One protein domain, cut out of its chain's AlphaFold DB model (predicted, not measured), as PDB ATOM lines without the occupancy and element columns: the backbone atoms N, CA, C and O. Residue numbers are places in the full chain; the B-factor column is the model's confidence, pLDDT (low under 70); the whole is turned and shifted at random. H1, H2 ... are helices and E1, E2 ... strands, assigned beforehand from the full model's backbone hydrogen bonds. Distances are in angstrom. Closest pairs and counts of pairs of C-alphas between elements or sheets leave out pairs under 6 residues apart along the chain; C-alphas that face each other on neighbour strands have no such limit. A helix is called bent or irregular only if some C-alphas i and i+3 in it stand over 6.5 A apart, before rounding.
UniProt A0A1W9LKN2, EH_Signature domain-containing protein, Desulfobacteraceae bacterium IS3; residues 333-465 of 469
ATOM      1  N   GLN A 333     -25.781 -19.755  22.126       94.19
ATOM      2  CA  GLN A 333     -25.980 -20.139  20.723       94.19
ATOM      3  C   GLN A 333     -26.344 -18.945  19.836       94.19
ATOM      4  O   GLN A 333     -26.161 -19.017  18.619       94.19
ATOM      5  N   PHE A 334     -26.867 -17.856  20.415       96.25
ATOM      6  CA  PHE A 334     -27.324 -16.692  19.661       96.25
ATOM      7  C   PHE A 334     -26.212 -16.127  18.775       96.25
ATOM      8  O   PHE A 334     -26.430 -15.928  17.580       96.25
ATOM      9  N   LYS A 335     -25.018 -15.923  19.348       96.06
ATOM     10  CA  LYS A 335     -23.877 -15.317  18.652       96.06
ATOM     11  C   LYS A 335     -23.542 -16.081  17.373       96.06
ATOM     12  O   LYS A 335     -23.502 -15.489  16.304       96.06
ATOM     13  N   PHE A 336     -23.365 -17.395  17.472       96.25
ATOM     14  CA  PHE A 336     -22.965 -18.243  16.349       96.25
ATOM     15  C   PHE A 336     -24.028 -18.303  15.250       96.25
ATOM     16  O   PHE A 336     -23.721 -18.159  14.069       96.25
ATOM     17  N   ARG A 337     -25.296 -18.448  15.640       97.06
ATOM     18  CA  ARG A 337     -26.417 -18.532  14.696       97.06
ATOM     19  C   ARG A 337     -26.632 -17.214  13.957       97.06
ATOM     20  O   ARG A 337     -26.787 -17.214  12.741       97.06
ATOM     21  N   ALA A 338     -26.582 -16.094  14.676       97.44
ATOM     22  CA  ALA A 338     -26.661 -14.770  14.070       97.44
ATOM     23  C   ALA A 338     -25.468 -14.511  13.136       97.44
ATOM     24  O   ALA A 338     -25.673 -14.038  12.021       97.44
ATOM     25  N   SER A 339     -24.245 -14.872  13.546       95.88
ATOM     26  CA  SER A 339     -23.046 -14.715  12.718       95.88
ATOM     27  C   SER A 339     -23.127 -15.489  11.403       95.88
ATOM     28  O   SER A 339     -22.784 -14.920  10.374       95.88
ATOM     29  N   LEU A 340     -23.608 -16.740  11.403       96.38
ATOM     30  CA  LEU A 340     -23.770 -17.505  10.160       96.38
ATOM     31  C   LEU A 340     -24.759 -16.822   9.205       96.38
ATOM     32  O   LEU A 340     -24.452 -16.632   8.032       96.38
ATOM     33  N   LEU A 341     -25.934 -16.426   9.706       97.75
ATOM     34  CA  LEU A 341     -26.967 -15.778   8.890       97.75
ATOM     35  C   LEU A 341     -26.488 -14.442   8.310       97.75
ATOM     36  O   LEU A 341     -26.717 -14.163   7.133       97.75
ATOM     37  N   MET A 342     -25.795 -13.640   9.119       96.56
ATOM     38  CA  MET A 342     -25.207 -12.381   8.667       96.56
ATOM     39  C   MET A 342     -24.088 -12.612   7.656       96.56
ATOM     40  O   MET A 342     -24.056 -11.926   6.642       96.56
ATOM     41  N   TRP A 343     -23.228 -13.609   7.866       96.12
ATOM     42  CA  TRP A 343     -22.178 -13.955   6.911       96.12
ATOM     43  C   TRP A 343     -22.759 -14.369   5.555       96.12
ATOM     44  O   TRP A 343     -22.328 -13.851   4.526       96.12
ATOM     45  N   LEU A 344     -23.788 -15.228   5.539       96.94
ATOM     46  CA  LEU A 344     -24.480 -15.639   4.307       96.94
ATOM     47  C   LEU A 344     -25.077 -14.440   3.555       96.94
ATOM     48  O   LEU A 344     -25.072 -14.402   2.322       96.94
ATOM     49  N   PHE A 345     -25.592 -13.456   4.288       96.06
ATOM     50  CA  PHE A 345     -26.124 -12.230   3.711       96.06
ATOM     51  C   PHE A 345     -25.020 -11.317   3.163       96.06
ATOM     52  O   PHE A 345     -25.064 -10.918   2.002       96.06
ATOM     53  N   GLU A 346     -24.002 -11.024   3.972       93.44
ATOM     54  CA  GLU A 346     -22.919 -10.090   3.642       93.44
ATOM     55  C   GLU A 346     -22.033 -10.579   2.492       93.44
ATOM     56  O   GLU A 346     -21.516  -9.763   1.729       93.44
ATOM     57  N   THR A 347     -21.897 -11.896   2.335       93.69
ATOM     58  CA  THR A 347     -21.189 -12.533   1.210       93.69
ATOM     59  C   THR A 347     -22.080 -12.737  -0.022       93.69
ATOM     60  O   THR A 347     -21.650 -13.314  -1.023       93.69
ATOM     61  N   GLY A 348     -23.333 -12.264   0.012       93.31
ATOM     62  CA  GLY A 348     -24.263 -12.326  -1.115       93.31
ATOM     63  C   GLY A 348     -24.687 -13.746  -1.490       93.31
ATOM     64  O   GLY A 348     -25.057 -13.986  -2.647       93.31
ATOM     65  N   LYS A 349     -24.612 -14.694  -0.545       96.44
ATOM     66  CA  LYS A 349     -25.047 -16.082  -0.744       96.44
ATOM     67  C   LYS A 349     -26.565 -16.193  -0.724       96.44
ATOM     68  O   LYS A 349     -27.080 -17.088  -1.373       96.44
ATOM     69  N   ILE A 350     -27.284 -15.301  -0.040       96.81
ATOM     70  CA  ILE A 350     -28.755 -15.313   0.024       96.81
ATOM     71  C   ILE A 350     -29.356 -14.590  -1.193       96.81
ATOM     72  O   ILE A 350     -29.142 -13.397  -1.405       96.81
ATOM     73  N   ILE A 351     -30.151 -15.321  -1.974       94.56
ATOM     74  CA  ILE A 351     -30.889 -14.814  -3.139       94.56
ATOM     75  C   ILE A 351     -32.301 -14.392  -2.730       94.56
ATOM     76  O   ILE A 351     -32.784 -13.352  -3.172       94.56
ATOM     77  N   GLN A 352     -32.966 -15.186  -1.889       94.25
ATOM     78  CA  GLN A 352     -34.286 -14.879  -1.342       94.25
ATOM     79  C   GLN A 352     -34.355 -15.297   0.124       94.25
ATOM     80  O   GLN A 352     -33.742 -16.277   0.541       94.25
ATOM     81  N   ALA A 353     -35.144 -14.564   0.900       95.19
ATOM     82  CA  ALA A 353     -35.479 -14.917   2.267       95.19
ATOM     83  C   ALA A 353     -36.984 -14.794   2.462       95.19
ATOM     84  O   ALA A 353     -37.641 -13.952   1.836       95.19
ATOM     85  N   ARG A 354     -37.512 -15.644   3.337       93.94
ATOM     86  CA  ARG A 354     -38.892 -15.579   3.777       93.94
ATOM     87  C   ARG A 354     -38.992 -15.817   5.270       93.94
ATOM     88  O   ARG A 354     -38.614 -16.875   5.771       93.94
ATOM     89  N   LEU A 355     -39.581 -14.844   5.950       95.31
ATOM     90  CA  LEU A 355     -39.893 -14.918   7.365       95.31
ATOM     91  C   LEU A 355     -41.267 -15.573   7.584       95.31
ATOM     92  O   LEU A 355     -42.256 -15.158   6.981       95.31
ATOM     93  N   VAL A 356     -41.341 -16.582   8.450       94.94
ATOM     94  CA  VAL A 356     -42.573 -17.297   8.814       94.94
ATOM     95  C   VAL A 356     -42.711 -17.292  10.335       94.94
ATOM     96  O   VAL A 356     -41.974 -17.970  11.043       94.94
ATOM     97  N   LEU A 357     -43.629 -16.495  10.867       94.38
ATOM     98  CA  LEU A 357     -43.676 -16.163  12.292       94.38
ATOM     99  C   LEU A 357     -44.796 -16.885  13.026       94.38
ATOM    100  O   LEU A 357     -45.903 -17.009  12.500       94.38
ATOM    101  N   ASN A 358     -44.551 -17.266  14.281       93.19
ATOM    102  CA  ASN A 358     -45.649 -17.615  15.183       93.19
ATOM    103  C   ASN A 358     -46.606 -16.420  15.363       93.19
ATOM    104  O   ASN A 358     -46.282 -15.273  15.044       93.19
ATOM    105  N   HIS A 359     -47.791 -16.687  15.913       90.62
ATOM    106  CA  HIS A 359     -48.812 -15.663  16.122       90.62
ATOM    107  C   HIS A 359     -48.293 -14.461  16.933       90.62
ATOM    108  O   HIS A 359     -48.491 -13.315  16.529       90.62
ATOM    109  N   ALA A 360     -47.596 -14.693  18.048       90.75
ATOM    110  CA  ALA A 360     -47.126 -13.620  18.920       90.75
ATOM    111  C   ALA A 360     -46.113 -12.693  18.224       90.75
ATOM    112  O   ALA A 360     -46.258 -11.474  18.289       90.75
ATOM    113  N   ASP A 361     -45.122 -13.250  17.530       92.31
ATOM    114  CA  ASP A 361     -44.097 -12.485  16.814       92.31
ATOM    115  C   ASP A 361     -44.666 -11.793  15.573       92.31
ATOM    116  O   ASP A 361     -44.340 -10.635  15.311       92.31
ATOM    117  N   PHE A 362     -45.590 -12.442  14.858       91.75
ATOM    118  CA  PHE A 362     -46.288 -11.831  13.727       91.75
ATOM    119  C   PHE A 362     -46.988 -10.533  14.141       91.75
ATOM    120  O   PHE A 362     -46.886  -9.518  13.454       91.75
ATOM    121  N   HIS A 363     -47.654 -10.532  15.299       90.69
ATOM    122  CA  HIS A 363     -48.357  -9.360  15.815       90.69
ATOM    123  C   HIS A 363     -47.442  -8.247  16.350       90.69
ATOM    124  O   HIS A 363     -47.920  -7.121  16.499       90.69
ATOM    125  N   LYS A 364     -46.148  -8.515  16.576       91.19
ATOM    126  CA  LYS A 364     -45.149  -7.483  16.914       91.19
ATOM    127  C   LYS A 364     -44.695  -6.679  15.694       91.19
ATOM    128  O   LYS A 364     -44.208  -5.565  15.860       91.19
ATOM    129  N   LEU A 365     -44.869  -7.205  14.479       87.50
ATOM    130  CA  LEU A 365     -44.519  -6.481  13.259       87.50
ATOM    131  C   LEU A 365     -45.486  -5.319  12.982       87.50
ATOM    132  O   LEU A 365     -46.714  -5.435  13.132       87.50
ATOM    133  N   ASP A 366     -44.940  -4.218  12.459       83.56
ATOM    134  CA  ASP A 366     -45.739  -3.133  11.882       83.56
ATOM    135  C   ASP A 366     -46.729  -3.722  10.847       83.56
ATOM    136  O   ASP A 366     -46.333  -4.551  10.017       83.56
ATOM    137  N   PRO A 367     -48.026  -3.339  10.890       83.12
ATOM    138  CA  PRO A 367     -49.045  -3.823   9.956       83.12
ATOM    139  C   PRO A 367     -48.627  -3.815   8.478       83.12
ATOM    140  O   PRO A 367     -49.056  -4.675   7.710       83.12
ATOM    141  N   LYS A 368     -47.779  -2.872   8.059       77.62
ATOM    142  CA  LYS A 368     -47.331  -2.746   6.665       77.62
ATOM    143  C   LYS A 368     -46.461  -3.921   6.212       77.62
ATOM    144  O   LYS A 368     -46.555  -4.305   5.050       77.62
ATOM    145  N   TYR A 369     -45.696  -4.538   7.116       78.88
ATOM    146  CA  TYR A 369     -44.907  -5.742   6.813       78.88
ATOM    147  C   TYR A 369     -45.739  -7.026   6.846       78.88
ATOM    148  O   TYR A 369     -45.350  -8.024   6.250       78.88
ATOM    149  N   ARG A 370     -46.901  -7.001   7.510       81.81
ATOM    150  CA  ARG A 370     -47.845  -8.130   7.559       81.81
ATOM    151  C   ARG A 370     -48.736  -8.227   6.323       81.81
ATOM    152  O   ARG A 370     -49.197  -9.307   5.971       81.81
ATOM    153  N   ASN A 371     -49.024  -7.089   5.693       68.06
ATOM    154  CA  ASN A 371     -50.055  -6.989   4.661       68.06
ATOM    155  C   ASN A 371     -49.541  -7.209   3.224       68.06
ATOM    156  O   ASN A 371     -50.355  -7.283   2.301       68.06
ATOM    157  N   ALA A 372     -48.227  -7.322   3.009       62.06
ATOM    158  CA  ALA A 372     -47.646  -7.575   1.688       62.06
ATOM    159  C   ALA A 372     -47.689  -9.071   1.319       62.06
ATOM    160  O   ALA A 372     -47.503  -9.928   2.174       62.06
ATOM    161  N   ALA A 373     -47.881  -9.396   0.032       54.19
ATOM    162  CA  ALA A 373     -47.879 -10.787  -0.454       54.19
ATOM    163  C   ALA A 373     -46.541 -11.521  -0.212       54.19
ATOM    164  O   ALA A 373     -46.525 -12.738  -0.060       54.19
ATOM    165  N   TYR A 374     -45.443 -10.762  -0.136       61.38
ATOM    166  CA  TYR A 374     -44.091 -11.234   0.181       61.38
ATOM    167  C   TYR A 374     -43.619 -10.738   1.557       61.38
ATOM    168  O   TYR A 374     -42.439 -10.823   1.873       61.38
ATOM    169  N   GLY A 375     -44.537 -10.216   2.377       76.94
ATOM    170  CA  GLY A 375     -44.264  -9.920   3.779       76.94
ATOM    171  C   GLY A 375     -44.080 -11.195   4.604       76.94
ATOM    172  O   GLY A 375     -44.081 -12.310   4.075       76.94
ATOM    173  N   ALA A 376     -43.959 -11.039   5.922       87.62
ATOM    174  CA  ALA A 376     -43.880 -12.189   6.815       87.62
ATOM    175  C   ALA A 376     -45.133 -13.073   6.665       87.62
ATOM    176  O   ALA A 376     -46.256 -12.571   6.637       87.62
ATOM    177  N   ALA A 377     -44.947 -14.387   6.580       91.75
ATOM    178  CA  ALA A 377     -46.036 -15.356   6.619       91.75
ATOM    179  C   ALA A 377     -46.346 -15.756   8.067       91.75
ATOM    180  O   ALA A 377     -45.512 -15.611   8.963       91.75
ATOM    181  N   ARG A 378     -47.544 -16.288   8.302       92.44
ATOM    182  CA  ARG A 378     -47.930 -16.859   9.595       92.44
ATOM    183  C   ARG A 378     -47.609 -18.347   9.642       92.44
ATOM    184  O   ARG A 378     -47.893 -19.081   8.701       92.44
ATOM    185  N   LEU A 379     -47.077 -18.791  10.768       92.62
ATOM    186  CA  LEU A 379     -46.914 -20.194  11.106       92.62
ATOM    187  C   LEU A 379     -48.160 -20.673  11.857       92.62
ATOM    188  O   LEU A 379     -48.535 -20.083  12.873       92.62
ATOM    189  N   VAL A 380     -48.801 -21.729  11.362       89.62
ATOM    190  CA  VAL A 380     -49.997 -22.336  11.963       89.62
ATOM    191  C   VAL A 380     -49.716 -23.766  12.440       89.62
ATOM    192  O   VAL A 380     -48.824 -24.448  11.936       89.62
ATOM    193  N   GLY A 381     -50.477 -24.237  13.430       77.44
ATOM    194  CA  GLY A 381     -50.408 -25.627  13.899       77.44
ATOM    195  C   GLY A 381     -49.250 -25.969  14.852       77.44
ATOM    196  O   GLY A 381     -48.832 -27.125  14.871       77.44
ATOM    197  N   THR A 382     -48.733 -25.013  15.635       65.19
ATOM    198  CA  THR A 382     -47.640 -25.222  16.614       65.19
ATOM    199  C   THR A 382     -48.061 -25.163  18.079       65.19
ATOM    200  O   THR A 382     -49.122 -24.663  18.424       65.19
ATOM    201  N   THR A 383     -47.142 -25.608  18.950       59.16
ATOM    202  CA  THR A 383     -46.876 -24.988  20.258       59.16
ATOM    203  C   THR A 383     -46.363 -23.558  20.020       59.16
ATOM    204  O   THR A 383     -45.292 -23.411  19.432       59.16
ATOM    205  N   ASP A 384     -47.101 -22.532  20.442       62.19
ATOM    206  CA  ASP A 384     -47.104 -21.118  19.988       62.19
ATOM    207  C   ASP A 384     -45.785 -20.290  19.982       62.19
ATOM    208  O   ASP A 384     -45.830 -19.062  19.969       62.19
ATOM    209  N   GLN A 385     -44.595 -20.898  20.002       80.62
ATOM    210  CA  GLN A 385     -43.333 -20.216  20.310       80.62
ATOM    211  C   GLN A 385     -42.313 -20.152  19.158       80.62
ATOM    212  O   GLN A 385     -41.505 -19.231  19.118       80.62
ATOM    213  N   THR A 386     -42.296 -21.081  18.193       90.88
ATOM    214  CA  THR A 386     -41.234 -21.064  17.156       90.88
ATOM    215  C   THR A 386     -41.580 -20.163  15.971       90.88
ATOM    216  O   THR A 386     -42.654 -20.284  15.400       90.88
ATOM    217  N   SER A 387     -40.639 -19.312  15.577       95.12
ATOM    218  CA  SER A 387     -40.634 -18.561  14.315       95.12
ATOM    219  C   SER A 387     -39.525 -19.119  13.419       95.12
ATOM    220  O   SER A 387     -38.531 -19.621  13.933       95.12
ATOM    221  N   ILE A 388     -39.683 -19.073  12.101       96.38
ATOM    222  CA  ILE A 388     -38.815 -19.720  11.110       96.38
ATOM    223  C   ILE A 388     -38.377 -18.689  10.066       96.38
ATOM    224  O   ILE A 388     -39.156 -17.820   9.677       96.38
ATOM    225  N   ILE A 389     -37.140 -18.799   9.595       97.75
ATOM    226  CA  ILE A 389     -36.680 -18.158   8.368       97.75
ATOM    227  C   ILE A 389     -36.256 -19.235   7.371       97.75
ATOM    228  O   ILE A 389     -35.503 -20.156   7.698       97.75
ATOM    229  N   CYS A 390     -36.765 -19.111   6.153       97.94
ATOM    230  CA  CYS A 390     -36.363 -19.929   5.020       97.94
ATOM    231  C   CYS A 390     -35.505 -19.073   4.095       97.94
ATOM    232  O   CYS A 390     -35.868 -17.929   3.808       97.94
ATOM    233  N   LEU A 391     -34.394 -19.620   3.616       98.12
ATOM    234  CA  LEU A 391     -33.458 -18.949   2.722       98.12
ATOM    235  C   LEU A 391     -33.293 -19.774   1.450       98.12
ATOM    236  O   LEU A 391     -33.096 -20.985   1.524       98.12
ATOM    237  N   HIS A 392     -33.338 -19.097   0.311       97.19
ATOM    238  CA  HIS A 392     -32.847 -19.605  -0.961       97.19
ATOM    239  C   HIS A 392     -31.498 -18.944  -1.210       97.19
ATOM    240  O   HIS A 392     -31.403 -17.716  -1.323       97.19
ATOM    241  N   CYS A 393     -30.454 -19.753  -1.239       97.56
ATOM    242  CA  CYS A 393     -29.079 -19.342  -1.424       97.56
ATOM    243  C   CYS A 393     -28.588 -19.670  -2.841       97.56
ATOM    244  O   CYS A 393     -29.281 -20.319  -3.619       97.56
ATOM    245  N   ARG A 394     -27.386 -19.199  -3.185       96.19
ATOM    246  CA  ARG A 394     -26.685 -19.591  -4.416       96.19
ATOM    247  C   ARG A 394     -26.496 -21.105  -4.492       96.19
ATOM    248  O   ARG A 394     -26.588 -21.794  -3.479       96.19
ATOM    249  N   ASP A 395     -26.228 -21.584  -5.703       96.25
ATOM    250  CA  ASP A 395     -26.016 -23.008  -5.988       96.25
ATOM    251  C   ASP A 395     -27.223 -23.867  -5.568       96.25
ATOM    252  O   ASP A 395     -27.066 -24.997  -5.125       96.25
ATOM    253  N   ASP A 396     -28.428 -23.285  -5.643       96.62
ATOM    254  CA  ASP A 396     -29.713 -23.898  -5.283       96.62
ATOM    255  C   ASP A 396     -29.739 -24.529  -3.874       96.62
ATOM    256  O   ASP A 396     -30.451 -25.502  -3.605       96.62
ATOM    257  N   ILE A 397     -28.964 -23.959  -2.945       98.19
ATOM    258  CA  ILE A 397     -28.992 -24.331  -1.532       98.19
ATOM    259  C   ILE A 397     -30.206 -23.698  -0.857       98.19
ATOM    260  O   ILE A 397     -30.423 -22.489  -0.919       98.19
ATOM    261  N   HIS A 398     -30.954 -24.501  -0.111       98.31
ATOM    262  CA  HIS A 398     -32.087 -24.043   0.682       98.31
ATOM    263  C   HIS A 398     -31.842 -24.284   2.161       98.31
ATOM    264  O   HIS A 398     -31.567 -25.413   2.560       98.31
ATOM    265  N   ILE A 399     -31.990 -23.249   2.986       98.31
ATOM    266  CA  ILE A 399     -31.761 -23.323   4.434       98.31
ATOM    267  C   ILE A 399     -33.061 -23.022   5.179       98.31
ATOM    268  O   ILE A 399     -33.750 -22.053   4.869       98.31
ATOM    269  N   ILE A 400     -33.374 -23.825   6.197       98.12
ATOM    270  CA  ILE A 400     -34.441 -23.543   7.163       98.12
ATOM    271  C   ILE A 400     -33.819 -23.421   8.553       98.12
ATOM    272  O   ILE A 400     -33.192 -24.357   9.060       98.12
ATOM    273  N   GLU A 401     -34.034 -22.273   9.184       97.50
ATOM    274  CA  GLU A 401     -33.589 -21.950  10.539       97.50
ATOM    275  C   GLU A 401     -34.786 -21.456  11.364       97.50
ATOM    276  O   GLU A 401     -35.743 -20.917  10.815       97.50
ATOM    277  N   GLY A 402     -34.776 -21.639  12.684       95.62
ATOM    278  CA  GLY A 402     -35.926 -21.269  13.516       95.62
ATOM    279  C   GLY A 402     -35.564 -20.856  14.932       95.62
ATOM    280  O   GLY A 402     -34.498 -21.168  15.425       95.62
ATOM    281  N   THR A 403     -36.426 -20.143  15.637       94.88
ATOM    282  CA  THR A 403     -36.150 -19.699  17.009       94.88
ATOM    283  C   THR A 403     -36.158 -20.870  18.008       94.88
ATOM    284  O   THR A 403     -36.496 -22.006  17.663       94.88
ATOM    285  N   HIS A 404     -35.784 -20.623  19.269       90.44
ATOM    286  CA  HIS A 404     -35.715 -21.657  20.312       90.44
ATOM    287  C   HIS A 404     -34.762 -22.818  19.934       90.44
ATOM    288  O   HIS A 404     -33.651 -22.602  19.445       90.44
ATOM    289  N   ASN A 405     -35.186 -24.067  20.177       85.25
ATOM    290  CA  ASN A 405     -34.427 -25.296  19.937       85.25
ATOM    291  C   ASN A 405     -34.620 -25.863  18.520       85.25
ATOM    292  O   ASN A 405     -34.884 -27.057  18.355       85.25
ATOM    293  N   PHE A 406     -34.566 -25.010  17.506       90.75
ATOM    294  CA  PHE A 406     -34.644 -25.439  16.114       90.75
ATOM    295  C   PHE A 406     -33.247 -25.803  15.603       90.75
ATOM    296  O   PHE A 406     -32.315 -25.055  15.853       90.75
ATOM    297  N   GLY A 407     -33.080 -26.948  14.936       92.69
ATOM    298  CA  GLY A 407     -31.824 -27.287  14.253       92.69
ATOM    299  C   GLY A 407     -31.807 -26.745  12.825       92.69
ATOM    300  O   GLY A 407     -32.862 -26.677  12.190       92.69
ATOM    301  N   LEU A 408     -30.624 -26.398  12.324       96.88
ATOM    302  CA  LEU A 408     -30.435 -25.965  10.943       96.88
ATOM    303  C   LEU A 408     -30.726 -27.133   9.996       96.88
ATOM    304  O   LEU A 408     -30.254 -28.252  10.218       96.88
ATOM    305  N   ARG A 409     -31.501 -26.876   8.944       97.88
ATOM    306  CA  ARG A 409     -31.818 -27.858   7.900       97.88
ATOM    307  C   ARG A 409     -31.388 -27.318   6.557       97.88
ATOM    308  O   ARG A 409     -31.679 -26.157   6.269       97.88
ATOM    309  N   VAL A 410     -30.749 -28.158   5.751       98.25
ATOM    310  CA  VAL A 410     -30.283 -27.769   4.421       98.25
ATOM    311  C   VAL A 410     -30.750 -28.773   3.375       98.25
ATOM    312  O   VAL A 410     -30.690 -29.986   3.595       98.25
ATOM    313  N   PHE A 411     -31.212 -28.251   2.243       98.38
ATOM    314  CA  PHE A 411     -31.701 -29.014   1.100       98.38
ATOM    315  C   PHE A 411     -31.055 -28.510  -0.190       98.38
ATOM    316  O   PHE A 411     -30.705 -27.336  -0.298       98.38
ATOM    317  N   HIS A 412     -30.938 -29.405  -1.165       97.50
ATOM    318  CA  HIS A 412     -30.448 -29.120  -2.507       97.50
ATOM    319  C   HIS A 412     -30.987 -30.179  -3.487       97.50
ATOM    320  O   HIS A 412     -31.088 -31.351  -3.106       97.50
ATOM    321  N   PRO A 413     -31.331 -29.819  -4.738       95.88
ATOM    322  CA  PRO A 413     -31.522 -28.451  -5.243       95.88
ATOM    323  C   PRO A 413     -32.928 -27.902  -4.936       95.88
ATOM    324  O   PRO A 413     -33.243 -26.751  -5.216       95.88
ATOM    325  N   ASN A 414     -33.812 -28.739  -4.385       95.56
ATOM    326  CA  ASN A 414     -35.229 -28.425  -4.244       95.56
ATOM    327  C   ASN A 414     -35.588 -28.046  -2.806       95.56
ATOM    328  O   ASN A 414     -35.217 -28.740  -1.857       95.56
ATOM    329  N   PHE A 415     -36.397 -26.995  -2.660       96.75
ATOM    330  CA  PHE A 415     -37.054 -26.696  -1.393       96.75
ATOM    331  C   PHE A 415     -38.097 -27.787  -1.082       96.75
ATOM    332  O   PHE A 415     -38.837 -28.199  -1.978       96.75
ATOM    333  N   PRO A 416     -38.210 -28.255   0.172       94.56
ATOM    334  CA  PRO A 416     -39.076 -29.385   0.519       94.56
ATOM    335  C   PRO A 416     -40.584 -29.079   0.473       94.56
ATOM    336  O   PRO A 416     -41.396 -30.000   0.512       94.56
ATOM    337  N   VAL A 417     -40.976 -27.804   0.378       94.94
ATOM    338  CA  VAL A 417     -42.375 -27.373   0.226       94.94
ATOM    339  C   VAL A 417     -42.610 -26.885  -1.203       94.94
ATOM    340  O   VAL A 417     -41.998 -25.913  -1.647       94.94
ATOM    341  N   SER A 418     -43.517 -27.546  -1.924       92.31
ATOM    342  CA  SER A 418     -43.844 -27.196  -3.310       92.31
ATOM    343  C   SER A 418     -44.406 -25.774  -3.421       92.31
ATOM    344  O   SER A 418     -45.209 -25.348  -2.592       92.31
ATOM    345  N   GLY A 419     -43.970 -25.029  -4.442       90.31
ATOM    346  CA  GLY A 419     -44.441 -23.669  -4.718       90.31
ATOM    347  C   GLY A 419     -44.046 -22.620  -3.672       90.31
ATOM    348  O   GLY A 419     -44.533 -21.496  -3.743       90.31
ATOM    349  N   PHE A 420     -43.170 -22.942  -2.711       92.12
ATOM    350  CA  PHE A 420     -42.833 -22.041  -1.604       92.12
ATOM    351  C   PHE A 420     -42.306 -20.671  -2.067       92.12
ATOM    352  O   PHE A 420     -42.683 -19.640  -1.499       92.12
ATOM    353  N   TRP A 421     -41.466 -20.670  -3.107       89.81
ATOM    354  CA  TRP A 421     -40.855 -19.469  -3.683       89.81
ATOM    355  C   TRP A 421     -41.685 -18.875  -4.830       89.81
ATOM    356  O   TRP A 421     -41.897 -17.663  -4.866       89.81
ATOM    357  N   ASP A 422     -42.208 -19.724  -5.719       87.12
ATOM    358  CA  ASP A 422     -42.908 -19.294  -6.940       87.12
ATOM    359  C   ASP A 422     -44.363 -18.870  -6.696       87.12
ATOM    360  O   ASP A 422     -44.925 -18.062  -7.431       87.12
ATOM    361  N   SER A 423     -45.005 -19.437  -5.674       86.81
ATOM    362  CA  SER A 423     -46.413 -19.209  -5.322       86.81
ATOM    363  C   SER A 423     -46.559 -19.033  -3.804       86.81
ATOM    364  O   SER A 423     -47.136 -19.873  -3.112       86.81
ATOM    365  N   PRO A 424     -46.008 -17.931  -3.262       88.12
ATOM    366  CA  PRO A 424     -45.917 -17.664  -1.831       88.12
ATOM    367  C   PRO A 424     -47.276 -17.706  -1.101       88.12
ATOM    368  O   PRO A 424     -48.165 -16.915  -1.406       88.12
ATOM    369  N   SER A 425     -47.405 -18.528  -0.050       89.88
ATOM    370  CA  SER A 425     -48.589 -18.565   0.831       89.88
ATOM    371  C   SER A 425     -48.482 -17.575   1.997       89.88
ATOM    372  O   SER A 425     -47.405 -17.323   2.537       89.88
ATOM    373  N   LYS A 426     -49.612 -17.024   2.448       90.12
ATOM    374  CA  LYS A 426     -49.648 -16.190   3.664       90.12
ATOM    375  C   LYS A 426     -49.523 -17.006   4.947       90.12
ATOM    376  O   LYS A 426     -49.175 -16.444   5.982       90.12
ATOM    377  N   GLU A 427     -49.807 -18.303   4.881       92.19
ATOM    378  CA  GLU A 427     -49.768 -19.208   6.024       92.19
ATOM    379  C   GLU A 427     -49.060 -20.512   5.647       92.19
ATOM    380  O   GLU A 427     -49.244 -21.027   4.543       92.19
ATOM    381  N   TYR A 428     -48.259 -21.035   6.570       93.12
ATOM    382  CA  TYR A 428     -47.594 -22.334   6.465       93.12
ATOM    383  C   TYR A 428     -47.795 -23.106   7.755       93.12
ATOM    384  O   TYR A 428     -47.783 -22.514   8.837       93.12
ATOM    385  N   SER A 429     -47.942 -24.424   7.670       92.12
ATOM    386  CA  SER A 429     -47.951 -25.247   8.872       92.12
ATOM    387  C   SER A 429     -46.525 -25.517   9.357       92.12
ATOM    388  O   SER A 429     -45.597 -25.697   8.570       92.12
ATOM    389  N   ASP A 430     -46.322 -25.600  10.671       89.88
ATOM    390  CA  ASP A 430     -45.003 -25.977  11.207       89.88
ATOM    391  C   ASP A 430     -44.602 -27.392  10.846       89.88
ATOM    392  O   ASP A 430     -43.419 -27.642  10.669       89.88
ATOM    393  N   LYS A 431     -45.556 -28.300  10.635       88.94
ATOM    394  CA  LYS A 431     -45.244 -29.652  10.170       88.94
ATOM    395  C   LYS A 431     -44.574 -29.651   8.788       88.94
ATOM    396  O   LYS A 431     -43.716 -30.493   8.550       88.94
ATOM    397  N   GLU A 432     -44.943 -28.723   7.903       91.81
ATOM    398  CA  GLU A 432     -44.337 -28.598   6.567       91.81
ATOM    399  C   GLU A 432     -42.898 -28.073   6.625       91.81
ATOM    400  O   GLU A 432     -42.067 -28.476   5.816       91.81
ATOM    401  N   LEU A 433     -42.586 -27.192   7.582       92.88
ATOM    402  CA  LEU A 433     -41.278 -26.528   7.672       92.88
ATOM    403  C   LEU A 433     -40.332 -27.177   8.699       92.88
ATOM    404  O   LEU A 433     -39.111 -27.157   8.536       92.88
ATOM    405  N   ARG A 434     -40.866 -27.806   9.750       91.56
ATOM    406  CA  ARG A 434     -40.123 -28.556  10.774       91.56
ATOM    407  C   ARG A 434     -39.959 -30.010  10.353       91.56
ATOM    408  O   ARG A 434     -40.399 -30.944  11.025       91.56
ATOM    409  N   ILE A 435     -39.260 -30.196   9.245       92.88
ATOM    410  CA  ILE A 435     -38.981 -31.517   8.686       92.88
ATOM    411  C   ILE A 435     -38.168 -32.338   9.693       92.88
ATOM    412  O   ILE A 435     -37.354 -31.797  10.456       92.88
ATOM    413  N   SER A 436     -38.434 -33.642   9.763       92.81
ATOM    414  CA  SER A 436     -37.727 -34.520  10.693       92.81
ATOM    415  C   SER A 436     -36.236 -34.562  10.343       92.81
ATOM    416  O   SER A 436     -35.915 -34.611   9.158       92.81
ATOM    417  N   PRO A 437     -35.313 -34.605  11.323       95.00
ATOM    418  CA  PRO A 437     -33.879 -34.710  11.048       95.00
ATOM    419  C   PRO A 437     -33.500 -35.849  10.091       95.00
ATOM    420  O   PRO A 437     -32.601 -35.683   9.284       95.00
ATOM    421  N   LYS A 438     -34.216 -36.981  10.146       95.38
ATOM    422  CA  LYS A 438     -33.997 -38.145   9.266       95.38
ATOM    423  C   LYS A 438     -34.375 -37.904   7.796       95.38
ATOM    424  O   LYS A 438     -33.916 -38.636   6.932       95.38
ATOM    425  N   ASP A 439     -35.234 -36.918   7.545       95.19
ATOM    426  CA  ASP A 439     -35.745 -36.566   6.218       95.19
ATOM    427  C   ASP A 439     -35.020 -35.313   5.672       95.19
ATOM    428  O   ASP A 439     -35.394 -34.764   4.638       95.19
ATOM    429  N   CYS A 440     -33.997 -34.829   6.389       95.25
ATOM    430  CA  CYS A 440     -33.158 -33.698   6.004       95.25
ATOM    431  C   CYS A 440     -31.812 -34.231   5.492       95.25
ATOM    432  O   CYS A 440     -31.130 -34.909   6.261       95.25
ATOM    433  N   PRO A 441     -31.386 -33.910   4.256       96.94
ATOM    434  CA  PRO A 441     -30.079 -34.340   3.755       96.94
ATOM    435  C   PRO A 441     -28.919 -33.864   4.635       96.94
ATOM    436  O   PRO A 441     -28.012 -34.633   4.928       96.94
ATOM    437  N   ILE A 442     -28.988 -32.615   5.109       97.81
ATOM    438  CA  ILE A 442     -28.102 -32.090   6.148       97.81
ATOM    439  C   ILE A 442     -28.974 -31.567   7.288       97.81
ATOM    440  O   ILE A 442     -29.840 -30.703   7.098       97.81
ATOM    441  N   PHE A 443     -28.716 -32.070   8.494       97.75
ATOM    442  CA  PHE A 443     -29.310 -31.579   9.731       97.75
ATOM    443  C   PHE A 443     -28.214 -31.277  10.746       97.75
ATOM    444  O   PHE A 443     -27.467 -32.167  11.148       97.75
ATOM    445  N   ILE A 444     -28.162 -30.032  11.218       96.44
ATOM    446  CA  ILE A 444     -27.150 -29.597  12.178       96.44
ATOM    447  C   ILE A 444     -27.825 -29.104  13.453       96.44
ATOM    448  O   ILE A 444     -28.672 -28.206  13.453       96.44
ATOM    449  N   ARG A 445     -27.438 -29.704  14.581       95.62
ATOM    450  CA  ARG A 445     -27.906 -29.289  15.903       95.62
ATOM    451  C   ARG A 445     -26.996 -28.203  16.463       95.62
ATOM    452  O   ARG A 445     -25.792 -28.408  16.584       95.62
ATOM    453  N   HIS A 446     -27.594 -27.098  16.896       94.62
ATOM    454  CA  HIS A 446     -26.858 -26.004  17.526       94.62
ATOM    455  C   HIS A 446     -26.252 -26.424  18.864       94.62
ATOM    456  O   HIS A 446     -26.940 -26.946  19.749       94.62
ATOM    457  N   THR A 447     -24.962 -26.147  19.022       91.94
ATOM    458  CA  THR A 447     -24.200 -26.334  20.261       91.94
ATOM    459  C   THR A 447     -23.798 -24.977  20.835       91.94
ATOM    460  O   THR A 447     -23.673 -23.993  20.107       91.94
ATOM    461  N   HIS A 448     -23.599 -24.909  22.155       89.94
ATOM    462  CA  HIS A 448     -23.166 -23.680  22.833       89.94
ATOM    463  C   HIS A 448     -21.730 -23.272  22.463       89.94
ATOM    464  O   HIS A 448     -21.383 -22.108  22.592       89.94
ATOM    465  N   THR A 449     -20.907 -24.211  21.985       90.88
ATOM    466  CA  THR A 449     -19.519 -23.963  21.565       90.88
ATOM    467  C   THR A 449     -19.406 -23.359  20.167       90.88
ATOM    468  O   THR A 449     -18.332 -22.897  19.802       90.88
ATOM    469  N   GLY A 450     -20.470 -23.408  19.356       89.38
ATOM    470  CA  GLY A 450     -20.422 -22.965  17.960       89.38
ATOM    471  C   GLY A 450     -19.698 -23.915  17.001       89.38
ATOM    472  O   GLY A 450     -19.699 -23.658  15.802       89.38
ATOM    473  N   SER A 451     -19.157 -25.043  17.483       91.88
ATOM    474  CA  SER A 451     -18.406 -26.023  16.671       91.88
ATOM    475  C   SER A 451     -19.207 -26.603  15.500       91.88
ATOM    476  O   SER A 451     -18.656 -27.146  14.554       91.88
ATOM    477  N   TRP A 452     -20.532 -26.486  15.544       93.44
ATOM    478  CA  TRP A 452     -21.412 -26.896  14.461       93.44
ATOM    479  C   TRP A 452     -21.224 -26.069  13.173       93.44
ATOM    480  O   TRP A 452     -21.513 -26.579  12.095       93.44
ATOM    481  N   ILE A 453     -20.713 -24.833  13.264       91.94
ATOM    482  CA  ILE A 453     -20.375 -24.005  12.093       91.94
ATOM    483  C   ILE A 453     -19.216 -24.631  11.314       91.94
ATOM    484  O   ILE A 453     -19.247 -24.659  10.088       91.94
ATOM    485  N   GLU A 454     -18.226 -25.185  12.017       89.75
ATOM    486  CA  GLU A 454     -17.081 -25.861  11.394       89.75
ATOM    487  C   GLU A 454     -17.514 -27.104  10.614       89.75
ATOM    488  O   GLU A 454     -16.858 -27.466   9.647       89.75
ATOM    489  N   ASN A 455     -18.647 -27.712  10.986       92.38
ATOM    490  CA  ASN A 455     -19.232 -28.840  10.265       92.38
ATOM    491  C   ASN A 455     -20.122 -28.406   9.092       92.38
ATOM    492  O   ASN A 455     -20.301 -29.180   8.161       92.38
ATOM    493  N   PHE A 456     -20.664 -27.184   9.091       94.62
ATOM    494  CA  PHE A 456     -21.603 -26.740   8.054       94.62
ATOM    495  C   PHE A 456     -20.995 -26.783   6.646       94.62
ATOM    496  O   PHE A 456     -21.576 -27.384   5.746       94.62
ATOM    497  N   PHE A 457     -19.811 -26.198   6.453       94.12
ATOM    498  CA  PHE A 457     -19.165 -26.160   5.138       94.12
ATOM    499  C   PHE A 457     -18.665 -27.534   4.660       94.12
ATOM    500  O   PHE A 457     -18.914 -27.876   3.501       94.12
ATOM    501  N   PRO A 458     -18.019 -28.366   5.505       95.25
ATOM    502  CA  PRO A 458     -17.703 -29.743   5.142       95.25
ATOM    503  C   PRO A 458     -18.922 -30.565   4.725       95.25
ATOM    504  O   PRO A 458     -18.810 -31.316   3.762       95.25
ATOM    505  N   GLU A 459     -20.071 -30.403   5.391       96.50
ATOM    506  CA  GLU A 459     -21.314 -31.101   5.029       96.50
ATOM    507  C   GLU A 459     -21.854 -30.637   3.667       96.50
ATOM    508  O   GLU A 459     -22.250 -31.465   2.848       96.50
ATOM    509  N   LEU A 460     -21.805 -29.333   3.357       96.44
ATOM    510  CA  LEU A 460     -22.149 -28.845   2.011       96.44
ATOM    511  C   LEU A 460     -21.261 -29.487   0.933       96.44
ATOM    512  O   LEU A 460     -21.759 -29.934  -0.103       96.44
ATOM    513  N   ARG A 461     -19.952 -29.586   1.196       96.50
ATOM    514  CA  ARG A 461     -18.990 -30.181   0.260       96.50
ATOM    515  C   ARG A 461     -19.187 -31.694   0.115       96.50
ATOM    516  O   ARG A 461     -19.110 -32.213  -0.997       96.50
ATOM    517  N   SER A 462     -19.409 -32.413   1.214       97.25
ATOM    518  CA  SER A 462     -19.506 -33.877   1.207       97.25
ATOM    519  C   SER A 462     -20.844 -34.374   0.659       97.25
ATOM    520  O   SER A 462     -20.853 -35.343  -0.099       97.25
ATOM    521  N   VAL A 463     -21.953 -33.715   1.013       97.44
ATOM    522  CA  VAL A 463     -23.311 -34.164   0.672       97.44
ATOM    523  C   VAL A 463     -23.791 -33.571  -0.648       97.44
ATOM    524  O   VAL A 463     -24.433 -34.271  -1.428       97.44
ATOM    525  N   PHE A 464     -23.493 -32.295  -0.917       97.50
ATOM    526  CA  PHE A 464     -23.991 -31.598  -2.110       97.50
ATOM    527  C   PHE A 464     -22.914 -31.259  -3.140       97.50
ATOM    528  O   PHE A 464     -23.256 -30.785  -4.219       97.50
ATOM    529  N   HIS A 465     -21.634 -31.511  -2.845       96.69
ATOM    530  CA  HIS A 465     -20.508 -31.134  -3.712       96.69
ATOM    531  C   HIS A 465     -20.445 -29.628  -4.006       96.69
ATOM    532  O   HIS A 465     -20.001 -29.216  -5.077       96.69
TER     533      HIS A 465
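Overview. This is residues 333 to 465 of the 469 residues of the protein "EH_Signature domain-containing protein" of Desulfobacteraceae bacterium IS3 (UniProt A0A1W9LKN2). What would one see first? One sheet of seven strands curls like part of a barrel; H1 packs over one face, H2 is on that same face towards the E6 edge, and H5 runs along the edge strand E7. The short H4 sits at the sheet's level beside the strands, and H3 lies farthest out, past H2. What is the make-up? The printed part has 133 residues with five named helices and seven named strands, in the order H1 E1 H2 H3 E2 E3 E4 E5 E6 H4 E7 H5, and its class is mixed, helices and strands; the sheet is mixed too, in the order E6 E2 E1 E3 E4 E5 E7. How large is it? It is compact, with a radius of gyration of the C-alphas of 14.5 A and spans of 41 by 31 by 31 A.

Along the chain. Where are the strands? E1, the longest, is residues 350 to 357, 19.3 A from first to last C-alpha, beginning at C-alpha 350 at (-28.755, -15.313, 0.024). E3 is residues 388 to 393, 15.9 A, and E4 residues 398 to 402, 13.7 A. E5 is residues 408 to 411, E2 377 to 380, E6 427 to 429 and E7 442 to 444. Where are the helices? H1 is residues 333 to 346, 20.1 A long from C-alpha 333 at (-25.980, -20.139, 20.723), and H5 is residues 452 to 464, 17.4 A long, ending at C-alpha 464 at (-23.991, -31.598, -2.110). H2 is residues 359 to 364, H3 367 to 370 and H4 430 to 433.

Arrangement. How is the strongly twisted sheet joined? E3, E4 and E5 form a meander, each strand the antiparallel neighbour of the one before, in two hairpins, with N 391 and O 399 at 2.8 A and N 400 and O 409 at 2.9 A. E1 is antiparallel to E3, with N 354 and O 390 at 2.9 A, and E7 is antiparallel to E5, with N 444 and O 408 at 2.9 A. Which strands are parallel? E2 is parallel to E1, with N 377 and O 355 at 2.8 A, and E6 to E2, with N 428 and O 378 at 2.9 A; E1, H2, H3 and E2 make a strand-helix-strand unit, two parallel strands with helices between, with a right-handed crossover. How do the helices stand? H1 has a height over the sheet of 10.7 A and lies over E4, at 33 degrees on the local plane, only just slantwise to the strands; H2, on the same face, has a height of 8.8 A, and its closest C-alphas to E2 are those of His 359 and Arg 378, 6.7 A apart. H5 has a height of 8.5 A and runs along E7, at 4 degrees on the local plane, while H1 and H5 are close but not clearly touching, with C-alphas 340 and 453 closest at 7.6 A. What do the helix backbones show? In H1 and H2 every O i to N i+4 pair is within hydrogen-bond range, in H5 7 of 9 are, and H3 and H4 are too short for such a pair; H5 is only just irregular, with C-alphas 454 and 457 6.6 A apart.

Size, cuts and confidence. How far does it reach? The two C-alphas farthest apart are those of Pro 367 and Ser 462, at 43.0 A. Is it continuous? The printed part has no cut, and its one long link is E5 to E6, residues 412 to 426. Where is confidence low? The mean pLDDT of the printed part is 91.6, and residues 371 to 374 and 382 to 384 are under 70.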